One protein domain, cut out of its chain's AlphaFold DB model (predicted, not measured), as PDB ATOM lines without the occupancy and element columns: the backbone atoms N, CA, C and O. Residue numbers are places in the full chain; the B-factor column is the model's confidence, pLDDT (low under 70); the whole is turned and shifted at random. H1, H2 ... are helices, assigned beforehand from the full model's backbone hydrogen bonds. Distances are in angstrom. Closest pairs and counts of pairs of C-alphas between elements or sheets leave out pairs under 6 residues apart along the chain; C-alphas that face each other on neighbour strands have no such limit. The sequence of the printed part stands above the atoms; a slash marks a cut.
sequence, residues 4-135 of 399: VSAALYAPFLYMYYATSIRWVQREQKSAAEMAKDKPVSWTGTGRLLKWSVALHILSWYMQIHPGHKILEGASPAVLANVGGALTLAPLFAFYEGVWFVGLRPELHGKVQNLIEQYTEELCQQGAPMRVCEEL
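This is residues 4 to 135 of the 399 residues of the protein "Hypothetical protein" of Amphiprora paludosa (UniProt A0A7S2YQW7). H1, H2 and H4 form the sides of a loose triangular frame with few contacts; H3 runs across it and H5 sits at the corner of H2 and H4. The printed part has 132 residues, with five named helices, H1 to H5, and no named strand: all helix, loose, radius of gyration of the C-alphas 20.4 A, spans 67 by 32 by 23 A.

H1, residues 4 to 34, is close to but not clearly touching H2, residues 47 to 72; their closest C-alphas, Glu 27 and Leu 48, are 7.6 A apart, at a steep tilt of 41 degrees. H3, residues 82 to 100, has a kink of 28 degrees near residue 89. H4, residues 105 to 124, touches H5, residues 130 to 135, about perpendicular at 90 degrees; their closest C-alphas, Cys 123 and Cys 132, are 5.1 A apart. Every O i to N i+4 pair is within hydrogen-bond range in H4 and H5, 25 of 27 in H1, 16 of 22 in H2, 12 of 15 in H3.

H1 spans 46.2 A from C-alpha 4 at (-6.950, 66.960, -25.665); H5 ends at C-alpha 135, (-32.099, 46.782, -10.905).

The printed part has no cut; the link H1 to H2 is long. Residues 75 to 80, among others, are under pLDDT 70.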
ATOM      1  N   VAL A   4      -7.414  66.869 -27.057       80.94
ATOM      2  CA  VAL A   4      -6.950  66.960 -25.665       80.94
ATOM      3  C   VAL A   4      -6.660  65.566 -25.113       80.94
ATOM      4  O   VAL A   4      -5.623  65.355 -24.491       80.94
ATOM      5  N   SER A   5      -7.521  64.587 -25.390       76.75
ATOM      6  CA  SER A   5      -7.255  63.191 -25.036       76.75
ATOM      7  C   SER A   5      -5.991  62.671 -25.720       76.75
ATOM      8  O   SER A   5      -5.152  62.055 -25.066       76.75
ATOM      9  N   ALA A   6      -5.818  62.949 -27.016       81.50
ATOM     10  CA  ALA A   6      -4.625  62.553 -27.764       81.50
ATOM     11  C   ALA A   6      -3.348  63.168 -27.164       81.50
ATOM     12  O   ALA A   6      -2.345  62.473 -26.992       81.50
ATOM     13  N   ALA A   7      -3.405  64.443 -26.767       87.19
ATOM     14  CA  ALA A   7      -2.304  65.129 -26.096       87.19
ATOM     15  C   ALA A   7      -1.982  64.541 -24.711       87.19
ATOM     16  O   ALA A   7      -0.812  64.468 -24.347       87.19
ATOM     17  N   LEU A   8      -2.985  64.083 -23.953       84.75
ATOM     18  CA  LEU A   8      -2.783  63.419 -22.657       84.75
ATOM     19  C   LEU A   8      -2.242  61.989 -22.803       84.75
ATOM     20  O   LEU A   8      -1.471  61.529 -21.962       84.75
ATOM     21  N   TYR A   9      -2.618  61.288 -23.871       84.88
ATOM     22  CA  TYR A   9      -2.208  59.903 -24.104       84.88
ATOM     23  C   TYR A   9      -0.799  59.784 -24.699       84.88
ATOM     24  O   TYR A   9      -0.067  58.841 -24.396       84.88
ATOM     25  N   ALA A  10      -0.370  60.760 -25.504       86.94
ATOM     26  CA  ALA A  10       0.937  60.733 -26.161       86.94
ATOM     27  C   ALA A  10       2.138  60.616 -25.187       86.94
ATOM     28  O   ALA A  10       3.009  59.775 -25.436       86.94
ATOM     29  N   PRO A  11       2.209  61.352 -24.057       88.69
ATOM     30  CA  PRO A  11       3.262  61.169 -23.055       88.69
ATOM     31  C   PRO A  11       3.282  59.765 -22.445       88.69
ATOM     32  O   PRO A  11       4.359  59.227 -22.189       88.69
ATOM     33  N   PHE A  12       2.113  59.152 -22.243       84.06
ATOM     34  CA  PHE A  12       1.999  57.795 -21.710       84.06
ATOM     35  C   PHE A  12       2.566  56.763 -22.694       84.06
ATOM     36  O   PHE A  12       3.405  55.943 -22.316       84.06
ATOM     37  N   LEU A  13       2.196  56.866 -23.976       85.69
ATOM     38  CA  LEU A  13       2.751  56.029 -25.045       85.69
ATOM     39  C   LEU A  13       4.267  56.210 -25.190       85.69
ATOM     40  O   LEU A  13       5.004  55.229 -25.308       85.69
ATOM     41  N   TYR A  14       4.747  57.454 -25.135       91.12
ATOM     42  CA  TYR A  14       6.176  57.748 -25.200       91.12
ATOM     43  C   TYR A  14       6.932  57.164 -24.003       91.12
ATOM     44  O   TYR A  14       7.987  56.553 -24.179       91.12
ATOM     45  N   MET A  15       6.393  57.304 -22.788       89.94
ATOM     46  CA  MET A  15       6.990  56.732 -21.585       89.94
ATOM     47  C   MET A  15       7.048  55.207 -21.674       89.94
ATOM     48  O   MET A  15       8.105  54.642 -21.408       89.94
ATOM     49  N   TYR A  16       5.961  54.552 -22.095       86.06
ATOM     50  CA  TYR A  16       5.906  53.103 -22.307       86.06
ATOM     51  C   TYR A  16       6.951  52.624 -23.324       86.06
ATOM     52  O   TYR A  16       7.681  51.661 -23.075       86.06
ATOM     53  N   TYR A  17       7.077  53.324 -24.453       90.19
ATOM     54  CA  TYR A  17       8.101  53.037 -25.452       90.19
ATOM     55  C   TYR A  17       9.513  53.209 -24.871       90.19
ATOM     56  O   TYR A  17      10.339  52.298 -24.940       90.19
ATOM     57  N   ALA A  18       9.788  54.348 -24.232       93.56
ATOM     58  CA  ALA A  18      11.105  54.662 -23.692       93.56
ATOM     59  C   ALA A  18      11.537  53.696 -22.574       93.56
ATOM     60  O   ALA A  18      12.707  53.308 -22.515       93.56
ATOM     61  N   THR A  19      10.625  53.292 -21.684       89.50
ATOM     62  CA  THR A  19      10.914  52.313 -20.623       89.50
ATOM     63  C   THR A  19      11.177  50.930 -21.203       89.50
ATOM     64  O   THR A  19      12.177  50.312 -20.835       89.50
ATOM     65  N   SER A  20      10.359  50.491 -22.164       87.25
ATOM     66  CA  SER A  20      10.529  49.211 -22.859       87.25
ATOM     67  C   SER A  20      11.887  49.128 -23.556       87.25
ATOM     68  O   SER A  20      12.644  48.182 -23.335       87.25
ATOM     69  N   ILE A  21      12.256  50.163 -24.321       89.62
ATOM     70  CA  ILE A  21      13.558  50.237 -24.995       89.62
ATOM     71  C   ILE A  21      14.706  50.218 -23.981       89.62
ATOM     72  O   ILE A  21      15.659  49.456 -24.150       89.62
ATOM     73  N   ARG A  22      14.618  50.995 -22.892       91.31
ATOM     74  CA  ARG A  22      15.654  51.003 -21.845       91.31
ATOM     75  C   ARG A  22      15.831  49.638 -21.187       91.31
ATOM     76  O   ARG A  22      16.960  49.260 -20.878       91.31
ATOM     77  N   TRP A  23      14.746  48.914 -20.933       89.75
ATOM     78  CA  TRP A  23      14.802  47.587 -20.322       89.75
ATOM     79  C   TRP A  23      15.415  46.551 -21.263       89.75
ATOM     80  O   TRP A  23      16.313  45.823 -20.841       89.75
ATOM     81  N   VAL A  24      15.027  46.557 -22.542       87.75
ATOM     82  CA  VAL A  24      15.630  45.695 -23.571       87.75
ATOM     83  C   VAL A  24      17.127  45.973 -23.707       87.75
ATOM     84  O   VAL A  24      17.930  45.046 -23.668       87.75
ATOM     85  N   GLN A  25      17.533  47.243 -23.783       89.06
ATOM     86  CA  GLN A  25      18.948  47.620 -23.878       89.06
ATOM     87  C   GLN A  25      19.760  47.169 -22.655       89.06
ATOM     88  O   GLN A  25      20.879  46.671 -22.800       89.06
ATOM     89  N   ARG A  26      19.208  47.315 -21.441       88.50
ATOM     90  CA  ARG A  26      19.853  46.825 -20.210       88.50
ATOM     91  C   ARG A  26      20.028  45.311 -20.236       88.50
ATOM     92  O   ARG A  26      21.105  44.825 -19.904       88.50
ATOM     93  N   GLU A  27      19.003  44.576 -20.657       87.06
ATOM     94  CA  GLU A  27      19.057  43.117 -20.731       87.06
ATOM     95  C   GLU A  27      20.040  42.626 -21.804       87.06
ATOM     96  O   GLU A  27      20.799  41.691 -21.551       87.06
ATOM     97  N   GLN A  28      20.084  43.278 -22.968       87.31
ATOM     98  CA  GLN A  28      21.065  42.995 -24.020       87.31
ATOM     99  C   GLN A  28      22.497  43.213 -23.526       87.31
ATOM    100  O   GLN A  28      23.362  42.373 -23.771       87.31
ATOM    101  N   LYS A  29      22.742  44.295 -22.776       87.81
ATOM    102  CA  LYS A  29      24.053  44.559 -22.173       87.81
ATOM    103  C   LYS A  29      24.442  43.469 -21.171       87.81
ATOM    104  O   LYS A  29      25.532  42.916 -21.273       87.81
ATOM    105  N   SER A  30      23.543  43.109 -20.253       85.75
ATOM    106  CA  SER A  30      23.794  42.023 -19.296       85.75
ATOM    107  C   SER A  30      24.017  40.673 -19.985       85.75
ATOM    108  O   SER A  30      24.868  39.899 -19.560       85.75
ATOM    109  N   ALA A  31      23.291  40.386 -21.068       86.25
ATOM    110  CA  ALA A  31      23.475  39.165 -21.844       86.25
ATOM    111  C   ALA A  31      24.830  39.135 -22.572       86.25
ATOM    112  O   ALA A  31      25.483  38.093 -22.580       86.25
ATOM    113  N   ALA A  32      25.283  40.265 -23.122       85.81
ATOM    114  CA  ALA A  32      26.599  40.390 -23.753       85.81
ATOM    115  C   ALA A  32      27.753  40.202 -22.756       85.81
ATOM    116  O   ALA A  32      28.744  39.555 -23.082       85.81
ATOM    117  N   GLU A  33      27.605  40.688 -21.522       85.44
ATOM    118  CA  GLU A  33      28.586  40.470 -20.449       85.44
ATOM    119  C   GLU A  33      28.673  38.987 -20.022       85.44
ATOM    120  O   GLU A  33      29.741  38.511 -19.630       85.44
ATOM    121  N   MET A  34      27.570  38.232 -20.131       81.88
ATOM    122  CA  MET A  34      27.502  36.804 -19.782       81.88
ATOM    123  C   MET A  34      27.942  35.872 -20.922       81.88
ATOM    124  O   MET A  34      28.551  34.831 -20.672       81.88
ATOM    125  N   ALA A  35      27.630  36.217 -22.171       78.38
ATOM    126  CA  ALA A  35      27.779  35.348 -23.338       78.38
ATOM    127  C   ALA A  35      29.103  35.577 -24.089       78.38
ATOM    128  O   ALA A  35      29.083  35.644 -25.313       78.38
ATOM    129  N   LYS A  36      30.230  35.674 -23.362       69.94
ATOM    130  CA  LYS A  36      31.563  36.116 -23.840       69.94
ATOM    131  C   LYS A  36      31.953  35.719 -25.279       69.94
ATOM    132  O   LYS A  36      32.564  36.542 -25.946       69.94
ATOM    133  N   ASP A  37      31.559  34.535 -25.764       73.62
ATOM    134  CA  ASP A  37      31.890  34.024 -27.109       73.62
ATOM    135  C   ASP A  37      30.678  33.573 -27.960       73.62
ATOM    136  O   ASP A  37      30.834  32.816 -28.918       73.62
ATOM    137  N   LYS A  38      29.442  33.974 -27.625       75.25
ATOM    138  CA  LYS A  38      28.232  33.587 -28.378       75.25
ATOM    139  C   LYS A  38      27.410  34.804 -28.808       75.25
ATOM    140  O   LYS A  38      27.276  35.747 -28.031       75.25
ATOM    141  N   PRO A  39      26.805  34.781 -30.012       78.25
ATOM    142  CA  PRO A  39      25.921  35.855 -30.447       78.25
ATOM    143  C   PRO A  39      24.719  35.965 -29.501       78.25
ATOM    144  O   PRO A  39      24.056  34.974 -29.187       78.25
ATOM    145  N   VAL A  40      24.457  37.185 -29.036       80.44
ATOM    146  CA  VAL A  40      23.356  37.494 -28.119       80.44
ATOM    147  C   VAL A  40      22.061  37.641 -28.910       80.44
ATOM    148  O   VAL A  40      22.021  38.321 -29.934       80.44
ATOM    149  N   SER A  41      20.988  37.008 -28.433       82.00
ATOM    150  CA  SER A  41      19.666  37.134 -29.047       82.00
ATOM    151  C   SER A  41      19.109  38.556 -28.907       82.00
ATOM    152  O   SER A  41      19.424  39.265 -27.950       82.00
ATOM    153  N   TRP A  42      18.224  38.971 -29.817       79.31
ATOM    154  CA  TRP A  42      17.590  40.296 -29.744       79.31
ATOM    155  C   TRP A  42      16.791  40.514 -28.443       79.31
ATOM    156  O   TRP A  42      16.712  41.638 -27.953       79.31
ATOM    157  N   THR A  43      16.284  39.443 -27.825       78.00
ATOM    158  CA  THR A  43      15.562  39.469 -26.542       78.00
ATOM    159  C   THR A  43      16.493  39.412 -25.320       78.00
ATOM    160  O   THR A  43      16.032  39.222 -24.196       78.00
ATOM    161  N   GLY A  44      17.812  39.545 -25.512       85.00
ATOM    162  CA  GLY A  44      18.804  39.525 -24.438       85.00
ATOM    163  C   GLY A  44      18.880  38.164 -23.741       85.00
ATOM    164  O   GLY A  44      19.175  37.150 -24.378       85.00
ATOM    165  N   THR A  45      18.631  38.141 -22.424       83.94
ATOM    166  CA  THR A  45      18.604  36.911 -21.606       83.94
ATOM    167  C   THR A  45      17.287  36.136 -21.726       83.94
ATOM    168  O   THR A  45      17.175  35.020 -21.213       83.94
ATOM    169  N   GLY A  46      16.269  36.731 -22.360       84.44
ATOM    170  CA  GLY A  46      14.919  36.188 -22.474       84.44
ATOM    171  C   GLY A  46      14.130  36.177 -21.160       84.44
ATOM    172  O   GLY A  46      12.996  35.700 -21.141       84.44
ATOM    173  N   ARG A  47      14.692  36.679 -20.052       86.31
ATOM    174  CA  ARG A  47      13.990  36.764 -18.762       86.31
ATOM    175  C   ARG A  47      12.892  37.808 -18.828       86.31
ATOM    176  O   ARG A  47      11.792  37.532 -18.361       86.31
ATOM    177  N   LEU A  48      13.177  38.968 -19.422       86.50
ATOM    178  CA  LEU A  48      12.188  40.034 -19.528       86.50
ATOM    179  C   LEU A  48      10.993  39.580 -20.357       86.50
ATOM    180  O   LEU A  48       9.864  39.706 -19.907       86.50
ATOM    181  N   LEU A  49      11.240  38.967 -21.519       86.81
ATOM    182  CA  LEU A  49      10.172  38.460 -22.377       86.81
ATOM    183  C   LEU A  49       9.308  37.410 -21.664       86.81
ATOM    184  O   LEU A  49       8.086  37.456 -21.773       86.81
ATOM    185  N   LYS A  50       9.919  36.498 -20.892       88.75
ATOM    186  CA  LYS A  50       9.177  35.517 -20.081       88.75
ATOM    187  C   LYS A  50       8.272  36.198 -19.057       88.75
ATOM    188  O   LYS A  50       7.107  35.826 -18.954       88.75
ATOM    189  N   TRP A  51       8.787  37.195 -18.335       90.12
ATOM    190  CA  TRP A  51       7.986  37.974 -17.389       90.12
ATOM    191  C   TRP A  51       6.868  38.744 -18.086       90.12
ATOM    192  O   TRP A  51       5.738  38.701 -17.617       90.12
ATOM    193  N   SER A  52       7.146  39.385 -19.223       88.38
ATOM    194  CA  SER A  52       6.142  40.122 -19.993       88.38
ATOM    195  C   SER A  52       5.014  39.214 -20.480       88.38
ATOM    196  O   SER A  52       3.850  39.561 -20.322       88.38
ATOM    197  N   VAL A  53       5.335  38.032 -21.017       90.25
ATOM    198  CA  VAL A  53       4.328  37.047 -21.447       90.25
ATOM    199  C   VAL A  53       3.528  36.526 -20.254       90.25
ATOM    200  O   VAL A  53       2.304  36.463 -20.325       90.25
ATOM    201  N   ALA A  54       4.194  36.196 -19.142       93.12
ATOM    202  CA  ALA A  54       3.521  35.724 -17.934       93.12
ATOM    203  C   ALA A  54       2.564  36.781 -17.358       93.12
ATOM    204  O   ALA A  54       1.419  36.462 -17.045       93.12
ATOM    205  N   LEU A  55       3.007  38.039 -17.272       91.25
ATOM    206  CA  LEU A  55       2.177  39.164 -16.840       91.25
ATOM    207  C   LEU A  55       1.011  39.397 -17.796       91.25
ATOM    208  O   LEU A  55      -0.099  39.623 -17.337       91.25
ATOM    209  N   HIS A  56       1.232  39.298 -19.108       87.25
ATOM    210  CA  HIS A  56       0.166  39.466 -20.089       87.25
ATOM    211  C   HIS A  56      -0.925  38.404 -19.918       87.25
ATOM    212  O   HIS A  56      -2.099  38.747 -19.804       87.25
ATOM    213  N   ILE A  57      -0.542  37.127 -19.818       89.56
ATOM    214  CA  ILE A  57      -1.478  36.018 -19.573       89.56
ATOM    215  C   ILE A  57      -2.220  36.220 -18.248       89.56
ATOM    216  O   ILE A  57      -3.435  36.034 -18.192       89.56
ATOM    217  N   LEU A  58      -1.509  36.630 -17.193       92.38
ATOM    218  CA  LEU A  58      -2.114  36.902 -15.894       92.38
ATOM    219  C   LEU A  58      -3.138  38.042 -15.974       92.38
ATOM    220  O   LEU A  58      -4.243  37.883 -15.467       92.38
ATOM    221  N   SER A  59      -2.815  39.155 -16.635       87.25
ATOM    222  CA  SER A  59      -3.742  40.280 -16.811       87.25
ATOM    223  C   SER A  59      -5.006  39.867 -17.564       87.25
ATOM    224  O   SER A  59      -6.105  40.197 -17.129       87.25
ATOM    225  N   TRP A  60      -4.871  39.084 -18.637       84.00
ATOM    226  CA  TRP A  60      -6.014  38.539 -19.376       84.00
ATOM    227  C   TRP A  60      -6.880  37.619 -18.526       84.00
ATOM    228  O   TRP A  60      -8.107  37.724 -18.546       84.00
ATOM    229  N   TYR A  61      -6.245  36.736 -17.753       87.94
ATOM    230  CA  TYR A  61      -6.955  35.884 -16.811       87.94
ATOM    231  C   TYR A  61      -7.735  36.727 -15.798       87.94
ATOM    232  O   TYR A  61      -8.920  36.473 -15.602       87.94
ATOM    233  N   MET A  62      -7.103  37.753 -15.213       88.44
ATOM    234  CA  MET A  62      -7.729  38.654 -14.241       88.44
ATOM    235  C   MET A  62      -8.895  39.460 -14.834       88.44
ATOM    236  O   MET A  62      -9.896  39.672 -14.152       88.44
ATOM    237  N   GLN A  63      -8.795  39.871 -16.098       81.38
ATOM    238  CA  GLN A  63      -9.844  40.622 -16.787       81.38
ATOM    239  C   GLN A  63     -11.055  39.742 -17.128       81.38
ATOM    240  O   GLN A  63     -12.191  40.096 -16.826       81.38
ATOM    241  N   ILE A  64     -10.825  38.575 -17.735       82.69
ATOM    242  CA  ILE A  64     -11.911  37.719 -18.230       82.69
ATOM    243  C   ILE A  64     -12.583  36.954 -17.089       82.69
ATOM    244  O   ILE A  64     -13.808  36.841 -17.061       82.69
ATOM    245  N   HIS A  65     -11.800  36.384 -16.168       83.25
ATOM    246  CA  HIS A  65     -12.334  35.446 -15.187       83.25
ATOM    247  C   HIS A  65     -12.832  36.156 -13.910       83.25
ATOM    248  O   HIS A  65     -14.036  36.129 -13.674       83.25
ATOM    249  N   PRO A  66     -11.995  36.828 -13.096       86.56
ATOM    250  CA  PRO A  66     -12.479  37.669 -12.001       86.56
ATOM    251  C   PRO A  66     -13.381  38.824 -12.443       86.56
ATOM    252  O   PRO A  66     -14.463  38.952 -11.887       86.56
ATOM    253  N   GLY A  67     -12.961  39.641 -13.418       82.44
ATOM    254  CA  GLY A  67     -13.704  40.836 -13.844       82.44
ATOM    255  C   GLY A  67     -15.051  40.501 -14.482       82.44
ATOM    256  O   GLY A  67     -16.089  40.535 -13.824       82.44
ATOM    257  N   HIS A  68     -15.025  40.101 -15.753       78.75
ATOM    258  CA  HIS A  68     -16.256  39.899 -16.518       78.75
ATOM    259  C   HIS A  68     -17.097  38.720 -16.009       78.75
ATOM    260  O   HIS A  68     -18.292  38.863 -15.777       78.75
ATOM    261  N   LYS A  69     -16.490  37.545 -15.781       78.50
ATOM    262  CA  LYS A  69     -17.258  36.329 -15.472       78.50
ATOM    263  C   LYS A  69     -17.773  36.248 -14.029       78.50
ATOM    264  O   LYS A  69     -18.855  35.709 -13.823       78.50
ATOM    265  N   ILE A  70     -17.002  36.697 -13.031       82.50
ATOM    266  CA  ILE A  70     -17.372  36.556 -11.607       82.50
ATOM    267  C   ILE A  70     -18.006  37.832 -11.047       82.50
ATOM    268  O   ILE A  70     -19.033  37.742 -10.376       82.50
ATOM    269  N   LEU A  71     -17.381  38.995 -11.252       81.38
ATOM    270  CA  LEU A  71     -17.838  40.246 -10.640       81.38
ATOM    271  C   LEU A  71     -19.011  40.857 -11.411       81.38
ATOM    272  O   LEU A  71     -20.034  41.159 -10.805       81.38
ATOM    273  N   GLU A  72     -18.879  40.990 -12.730       74.25
ATOM    274  CA  GLU A  72     -19.893  41.636 -13.577       74.25
ATOM    275  C   GLU A  72     -20.986  40.655 -14.040       74.25
ATOM    276  O   GLU A  72     -22.126  41.041 -14.298       74.25
ATOM    277  N   GLY A  73     -20.647  39.367 -14.147       71.56
ATOM    278  CA  GLY A  73     -21.506  38.336 -14.739       71.56
ATOM    279  C   GLY A  73     -21.647  38.446 -16.263       71.56
ATOM    280  O   GLY A  73     -22.243  37.565 -16.870       71.56
ATOM    281  N   ALA A  74     -21.068  39.472 -16.890       70.06
ATOM    282  CA  ALA A  74     -21.232  39.798 -18.300       70.06
ATOM    283  C   ALA A  74     -20.396  38.913 -19.245       70.06
ATOM    284  O   ALA A  74     -19.329  38.388 -18.905       70.06
ATOM    285  N   SER A  75     -20.861  38.791 -20.494       69.50
ATOM    286  CA  SER A  75     -20.100  38.124 -21.558       69.50
ATOM    287  C   SER A  75     -18.921  39.001 -22.007       69.50
ATOM    288  O   SER A  75     -19.133  40.160 -22.359       69.50
ATOM    289  N   PRO A  76     -17.677  38.485 -22.052       66.31
ATOM    290  CA  PRO A  76     -16.523  39.296 -22.425       66.31
ATOM    291  C   PRO A  76     -16.604  39.745 -23.891       66.31
ATOM    292  O   PRO A  76     -16.753  38.921 -24.793       66.31
ATOM    293  N   ALA A  77     -16.411  41.047 -24.137       64.44
ATOM    294  CA  ALA A  77     -16.520  41.680 -25.461       64.44
ATOM    295  C   ALA A  77     -15.591  41.078 -26.537       64.44
ATOM    296  O   ALA A  77     -15.867  41.180 -27.733       64.44
ATOM    297  N   VAL A  78     -14.516  40.392 -26.127       63.66
ATOM    298  CA  VAL A  78     -13.648  39.605 -27.022       63.66
ATOM    299  C   VAL A  78     -14.431  38.553 -27.807       63.66
ATOM    300  O   VAL A  78     -14.087  38.289 -28.955       63.66
ATOM    301  N   LEU A  79     -15.483  37.970 -27.226       65.38
ATOM    302  CA  LEU A  79     -16.302  36.960 -27.901       65.38
ATOM    303  C   LEU A  79     -17.185  37.558 -29.004       65.38
ATOM    304  O   LEU A  79     -17.549  36.842 -29.931       65.38
ATOM    305  N   ALA A  80     -17.491  38.856 -28.929       65.25
ATOM    306  CA  ALA A  80     -18.278  39.566 -29.934       65.25
ATOM    307  C   ALA A  80     -17.393  40.213 -31.012       65.25
ATOM    308  O   ALA A  80     -17.728  40.180 -32.194       65.25
ATOM    309  N   ASN A  81     -16.251  40.795 -30.625       73.62
ATOM    310  CA  ASN A  81     -15.325  41.447 -31.550       73.62
ATOM    311  C   ASN A  81     -13.891  41.473 -30.993       73.62
ATOM    312  O   ASN A  81     -13.470  42.430 -30.337       73.62
ATOM    313  N   VAL A  82     -13.113  40.435 -31.310       73.44
ATOM    314  CA  VAL A  82     -11.707  40.293 -30.889       73.44
ATOM    315  C   VAL A  82     -10.861  41.511 -31.290       73.44
ATOM    316  O   VAL A  82     -10.087  42.018 -30.480       73.44
ATOM    317  N   GLY A  83     -11.015  42.009 -32.522       69.81
ATOM    318  CA  GLY A  83     -10.214  43.124 -33.042       69.81
ATOM    319  C   GLY A  83     -10.501  44.452 -32.334       69.81
ATOM    320  O   GLY A  83      -9.579  45.194 -31.988       69.81
ATOM    321  N   GLY A  84     -11.777  44.725 -32.054       67.88
ATOM    322  CA  GLY A  84     -12.193  45.902 -31.289       67.88
ATOM    323  C   GLY A  84     -11.756  45.829 -29.826       67.88
ATOM    324  O   GLY A  84     -11.193  46.784 -29.295       67.88
ATOM    325  N   ALA A  85     -11.924  44.673 -29.182       69.81
ATOM    326  CA  ALA A  85     -11.571  44.494 -27.776       69.81
ATOM    327  C   ALA A  85     -10.068  44.713 -27.506       69.81
ATOM    328  O   ALA A  85      -9.702  45.347 -26.517       69.81
ATOM    329  N   LEU A  86      -9.195  44.257 -28.414       71.94
ATOM    330  CA  LEU A  86      -7.740  44.416 -28.286       71.94
ATOM    331  C   LEU A  86      -7.266  45.869 -28.394       71.94
ATOM    332  O   LEU A  86      -6.253  46.234 -27.796       71.94
ATOM    333  N   THR A  87      -7.979  46.691 -29.158       70.31
ATOM    334  CA  THR A  87      -7.614  48.095 -29.385       70.31
ATOM    335  C   THR A  87      -8.230  49.026 -28.344       70.31
ATOM    336  O   THR A  87      -7.590  49.996 -27.940       70.31
ATOM    337  N   LEU A  88      -9.436  48.714 -27.863       75.75
ATOM    338  CA  LEU A  88     -10.180  49.563 -26.932       75.75
ATOM    339  C   LEU A  88      -9.846  49.301 -25.460       75.75
ATOM    340  O   LEU A  88      -9.820  50.248 -24.680       75.75
ATOM    341  N   ALA A  89      -9.549  48.062 -25.056       76.69
ATOM    342  CA  ALA A  89      -9.294  47.754 -23.644       76.69
ATOM    343  C   ALA A  89      -8.154  48.592 -23.012       76.69
ATOM    344  O   ALA A  89      -8.343  49.107 -21.907       76.69
ATOM    345  N   PRO A  90      -7.006  48.825 -23.686       76.56
ATOM    346  CA  PRO A  90      -5.968  49.715 -23.157       76.56
ATOM    347  C   PRO A  90      -6.425  51.172 -23.023       76.56
ATOM    348  O   PRO A  90      -5.965  51.885 -22.132       76.56
ATOM    349  N   LEU A  91      -7.331  51.616 -23.898       79.69
ATOM    350  CA  LEU A  91      -7.870  52.971 -23.877       79.69
ATOM    351  C   LEU A  91      -8.791  53.184 -22.668       79.69
ATOM    352  O   LEU A  91      -8.686  54.216 -22.011       79.69
ATOM    353  N   PHE A  92      -9.631  52.200 -22.332       81.75
ATOM    354  CA  PHE A  92     -10.463  52.240 -21.125       81.75
ATOM    355  C   PHE A  92      -9.610  52.334 -19.859       81.75
ATOM    356  O   PHE A  92      -9.787  53.255 -19.069       81.75
ATOM    357  N   ALA A  93      -8.607  51.460 -19.713       83.44
ATOM    358  CA  ALA A  93      -7.698  51.496 -18.564       83.44
ATOM    359  C   ALA A  93      -6.945  52.835 -18.432       83.44
ATOM    360  O   ALA A  93      -6.684  53.300 -17.322       83.44
ATOM    361  N   PHE A  94      -6.601  53.475 -19.554       86.56
ATOM    362  CA  PHE A  94      -6.014  54.813 -19.543       86.56
ATOM    363  C   PHE A  94      -6.993  55.866 -19.008       86.56
ATOM    364  O   PHE A  94      -6.606  56.653 -18.143       86.56
ATOM    365  N   TYR A  95      -8.241  55.884 -19.487       88.19
ATOM    366  CA  TYR A  95      -9.238  56.858 -19.033       88.19
ATOM    367  C   TYR A  95      -9.609  56.686 -17.561       88.19
ATOM    368  O   TYR A  95      -9.698  57.693 -16.864       88.19
ATOM    369  N   GLU A  96      -9.689  55.453 -17.060       86.94
ATOM    370  CA  GLU A  96      -9.836  55.185 -15.623       86.94
ATOM    371  C   GLU A  96      -8.721  55.857 -14.807       86.94
ATOM    372  O   GLU A  96      -8.972  56.521 -13.802       86.94
ATOM    373  N   GLY A  97      -7.472  55.775 -15.279       88.00
ATOM    374  CA  GLY A  97      -6.344  56.471 -14.659       88.00
ATOM    375  C   GLY A  97      -6.455  57.997 -14.730       88.00
ATOM    376  O   GLY A  97      -6.147  58.680 -13.753       88.00
ATOM    377  N   VAL A  98      -6.911  58.543 -15.864       88.94
ATOM    378  CA  VAL A  98      -7.158  59.987 -16.049       88.94
ATOM    379  C   VAL A  98      -8.226  60.484 -15.071       88.94
ATOM    380  O   VAL A  98      -8.036  61.524 -14.437       88.94
ATOM    381  N   TRP A  99      -9.317  59.739 -14.904       92.56
ATOM    382  CA  TRP A  99     -10.394  60.087 -13.980       92.56
ATOM    383  C   TRP A  99      -9.986  59.917 -12.518       92.56
ATOM    384  O   TRP A  99     -10.314  60.774 -11.700       92.56
ATOM    385  N   PHE A 100      -9.186  58.897 -12.195       90.44
ATOM    386  CA  PHE A 100      -8.643  58.688 -10.850       90.44
ATOM    387  C   PHE A 100      -7.804  59.876 -10.353       90.44
ATOM    388  O   PHE A 100      -7.866  60.232  -9.178       90.44
ATOM    389  N   VAL A 101      -7.049  60.535 -11.240       90.38
ATOM    390  CA  VAL A 101      -6.289  61.754 -10.898       90.38
ATOM    391  C   VAL A 101      -7.123  63.044 -10.978       90.38
ATOM    392  O   VAL A 101      -6.582  64.135 -10.805       90.38
ATOM    393  N   GLY A 102      -8.433  62.939 -11.233       88.25
ATOM    394  CA  GLY A 102      -9.379  64.059 -11.262       88.25
ATOM    395  C   GLY A 102      -9.393  64.865 -12.563       88.25
ATOM    396  O   GLY A 102      -9.954  65.962 -12.603       88.25
ATOM    397  N   LEU A 103      -8.778  64.367 -13.638       86.88
ATOM    398  CA  LEU A 103      -8.781  65.042 -14.934       86.88
ATOM    399  C   LEU A 103     -10.050  64.688 -15.722       86.88
ATOM    400  O   LEU A 103     -10.537  63.564 -15.667       86.88
ATOM    401  N   ARG A 104     -10.564  65.644 -16.510       85.81
ATOM    402  CA  ARG A 104     -11.747  65.471 -17.386       85.81
ATOM    403  C   ARG A 104     -13.014  64.955 -16.650       85.81
ATOM    404  O   ARG A 104     -13.661  64.040 -17.162       85.81
ATOM    405  N   PRO A 105     -13.431  65.558 -15.516       86.44
ATOM    406  CA  PRO A 105     -14.598  65.094 -14.753       86.44
ATOM    407  C   PRO A 105     -15.910  65.187 -15.543       86.44
ATOM    408  O   PRO A 105     -16.769  64.325 -15.411       86.44
ATOM    409  N   GLU A 106     -16.048  66.176 -16.433       84.31
ATOM    410  CA  GLU A 106     -17.216  66.282 -17.316       84.31
ATOM    411  C   GLU A 106     -17.313  65.114 -18.303       84.31
ATOM    412  O   GLU A 106     -18.404  64.625 -18.580       84.31
ATOM    413  N   LEU A 107     -16.174  64.651 -18.837       85.25
ATOM    414  CA  LEU A 107     -16.158  63.468 -19.695       85.25
ATOM    415  C   LEU A 107     -16.495  62.222 -18.878       85.25
ATOM    416  O   LEU A 107     -17.239  61.384 -19.364       85.25
ATOM    417  N   HIS A 108     -15.964  62.121 -17.656       87.31
ATOM    418  CA  HIS A 108     -16.256  61.008 -16.759       87.31
ATOM    419  C   HIS A 108     -17.756  60.893 -16.489       87.31
ATOM    420  O   HIS A 108     -18.321  59.837 -16.730       87.31
ATOM    421  N   GLY A 109     -18.413  61.993 -16.100       82.69
ATOM    422  CA  GLY A 109     -19.857  62.005 -15.855       82.69
ATOM    423  C   GLY A 109     -20.669  61.645 -17.099       82.69
ATOM    424  O   GLY A 109     -21.582  60.834 -17.023       82.69
ATOM    425  N   LYS A 110     -20.290  62.163 -18.277       84.19
ATOM    426  CA  LYS A 110     -20.940  61.779 -19.543       84.19
ATOM    427  C   LYS A 110     -20.788  60.289 -19.841       84.19
ATOM    428  O   LYS A 110     -21.750  59.661 -20.261       84.19
ATOM    429  N   VAL A 111     -19.595  59.731 -19.641       85.06
ATOM    430  CA  VAL A 111     -19.344  58.305 -19.882       85.06
ATOM    431  C   VAL A 111     -20.054  57.437 -18.846       85.06
ATOM    432  O   VAL A 111     -20.629  56.433 -19.238       85.06
ATOM    433  N   GLN A 112     -20.087  57.825 -17.569       82.19
ATOM    434  CA  GLN A 112     -20.839  57.112 -16.531       82.19
ATOM    435  C   GLN A 112     -22.338  57.079 -16.837       82.19
ATOM    436  O   GLN A 112     -22.918  56.001 -16.812       82.19
ATOM    437  N   ASN A 113     -22.926  58.215 -17.226       77.81
ATOM    438  CA  ASN A 113     -24.335  58.271 -17.620       77.81
ATOM    439  C   ASN A 113     -24.618  57.367 -18.830       77.81
ATOM    440  O   ASN A 113     -25.610  56.652 -18.842       77.81
ATOM    441  N   LEU A 114     -23.728  57.363 -19.832       76.06
ATOM    442  CA  LEU A 114     -23.853  56.460 -20.981       76.06
ATOM    443  C   LEU A 114     -23.709  54.991 -20.566       76.06
ATOM    444  O   LEU A 114     -24.426  54.147 -21.082       76.06
ATOM    445  N   ILE A 115     -22.790  54.665 -19.652       80.00
ATOM    446  CA  ILE A 115     -22.627  53.299 -19.140       80.00
ATOM    447  C   ILE A 115     -23.895  52.853 -18.414       80.00
ATOM    448  O   ILE A 115     -24.342  51.739 -18.657       80.00
ATOM    449  N   GLU A 116     -24.470  53.693 -17.553       75.75
ATOM    450  CA  GLU A 116     -25.714  53.407 -16.831       75.75
ATOM    451  C   GLU A 116     -26.862  53.152 -17.812       75.75
ATOM    452  O   GLU A 116     -27.458  52.078 -17.791       75.75
ATOM    453  N   GLN A 117     -27.043  54.058 -18.773       71.88
ATOM    454  CA  GLN A 117     -28.030  53.951 -19.842       71.88
ATOM    455  C   GLN A 117     -27.895  52.647 -20.651       71.88
ATOM    456  O   GLN A 117     -28.818  51.837 -20.710       71.88
ATOM    457  N   TYR A 118     -26.708  52.374 -21.204       75.94
ATOM    458  CA  TYR A 118     -26.461  51.145 -21.968       75.94
ATOM    459  C   TYR A 118     -26.571  49.878 -21.109       75.94
ATOM    460  O   TYR A 118     -26.915  48.810 -21.616       75.94
ATOM    461  N   THR A 119     -26.261  49.964 -19.814       73.38
ATOM    462  CA  THR A 119     -26.410  48.836 -18.887       73.38
ATOM    463  C   THR A 119     -27.885  48.506 -18.684       73.38
ATOM    464  O   THR A 119     -28.250  47.333 -18.759       73.38
ATOM    465  N   GLU A 120     -28.734  49.515 -18.491       71.38
ATOM    466  CA  GLU A 120     -30.185  49.344 -18.383       71.38
ATOM    467  C   GLU A 120     -30.789  48.767 -19.670       71.38
ATOM    468  O   GLU A 120     -31.542  47.791 -19.597       71.38
ATOM    469  N   GLU A 121     -30.398  49.278 -20.842       71.81
ATOM    470  CA  GLU A 121     -30.813  48.743 -22.149       71.81
ATOM    471  C   GLU A 121     -30.474  47.248 -22.286       71.81
ATOM    472  O   GLU A 121     -31.328  46.426 -22.635       71.81
ATOM    473  N   LEU A 122     -29.228  46.867 -21.979       67.75
ATOM    474  CA  LEU A 122     -28.780  45.474 -22.036       67.75
ATOM    475  C   LEU A 122     -29.559  44.594 -21.050       67.75
ATOM    476  O   LEU A 122     -29.927  43.467 -21.386       67.75
ATOM    477  N   CYS A 123     -29.853  45.102 -19.852       75.19
ATOM    478  CA  CYS A 123     -30.655  44.388 -18.865       75.19
ATOM    479  C   CYS A 123     -32.091  44.139 -19.333       75.19
ATOM    480  O   CYS A 123     -32.600  43.028 -19.169       75.19
ATOM    481  N   GLN A 124     -32.729  45.122 -19.969       70.12
ATOM    482  CA  GLN A 124     -34.075  44.975 -20.534       70.12
ATOM    483  C   GLN A 124     -34.107  43.987 -21.711       70.12
ATOM    484  O   GLN A 124     -35.085  43.262 -21.886       70.12
ATOM    485  N   GLN A 125     -33.011  43.883 -22.468       68.88
ATOM    486  CA  GLN A 125     -32.826  42.890 -23.534       68.88
ATOM    487  C   GLN A 125     -32.496  41.477 -23.012       68.88
ATOM    488  O   GLN A 125     -32.265  40.558 -23.801       68.88
ATOM    489  N   GLY A 126     -32.477  41.276 -21.690       68.62
ATOM    490  CA  GLY A 126     -32.216  39.980 -21.068       68.62
ATOM    491  C   GLY A 126     -30.736  39.597 -21.033       68.62
ATOM    492  O   GLY A 126     -30.414  38.405 -21.002       68.62
ATOM    493  N   ALA A 127     -29.821  40.575 -21.053       71.50
ATOM    494  CA  ALA A 127     -28.402  40.301 -20.882       71.50
ATOM    495  C   ALA A 127     -28.143  39.658 -19.506       71.50
ATOM    496  O   ALA A 127     -28.619  40.160 -18.484       71.50
ATOM    497  N   PRO A 128     -27.363  38.567 -19.442       69.75
ATOM    498  CA  PRO A 128     -27.049  37.908 -18.184       69.75
ATOM    499  C   PRO A 128     -25.965  38.707 -17.450       69.75
ATOM    500  O   PRO A 128     -24.800  38.340 -17.499       69.75
ATOM    501  N   MET A 129     -26.315  39.827 -16.816       77.38
ATOM    502  CA  MET A 129     -25.393  40.623 -15.997       77.38
ATOM    503  C   MET A 129     -25.935  40.750 -14.579       77.38
ATOM    504  O   MET A 129     -27.138  40.902 -14.372       77.38
ATOM    505  N   ARG A 130     -25.045  40.730 -13.587       78.00
ATOM    506  CA  ARG A 130     -25.445  40.759 -12.173       78.00
ATOM    507  C   ARG A 130     -26.185  42.046 -11.793       78.00
ATOM    508  O   ARG A 130     -27.126  42.012 -11.009       78.00
ATOM    509  N   VAL A 131     -25.798  43.166 -12.398       80.94
ATOM    510  CA  VAL A 131     -26.445  44.474 -12.206       80.94
ATOM    511  C   VAL A 131     -27.926  44.468 -12.614       80.94
ATOM    512  O   VAL A 131     -28.732  45.168 -12.012       80.94
ATOM    513  N   CYS A 132     -28.323  43.609 -13.560       80.19
ATOM    514  CA  CYS A 132     -29.717  43.479 -13.984       80.19
ATOM    515  C   CYS A 132     -30.605  42.875 -12.890       80.19
ATOM    516  O   CYS A 132     -31.764  43.259 -12.752       80.19
ATOM    517  N   GLU A 133     -30.057  41.961 -12.084       76.44
ATOM    518  CA  GLU A 133     -30.762  41.387 -10.932       76.44
ATOM    519  C   GLU A 133     -30.971  42.443  -9.835       76.44
ATOM    520  O   GLU A 133     -32.030  42.493  -9.209       76.44
ATOM    521  N   GLU A 134     -29.989  43.324  -9.630       75.06
ATOM    522  CA  GLU A 134     -30.056  44.407  -8.642       75.06
ATOM    523  C   GLU A 134     -31.026  45.524  -9.057       75.06
ATOM    524  O   GLU A 134     -31.728  46.065  -8.199       75.06
ATOM    525  N   LEU A 135     -31.120  45.835 -10.354       68.44
ATOM    526  CA  LEU A 135     -32.099  46.782 -10.905       68.44
ATOM    527  C   LEU A 135     -33.532  46.224 -10.843       68.44
ATOM    528  O   LEU A 135     -34.457  46.933 -10.444       68.44
TER     529      LEU A 135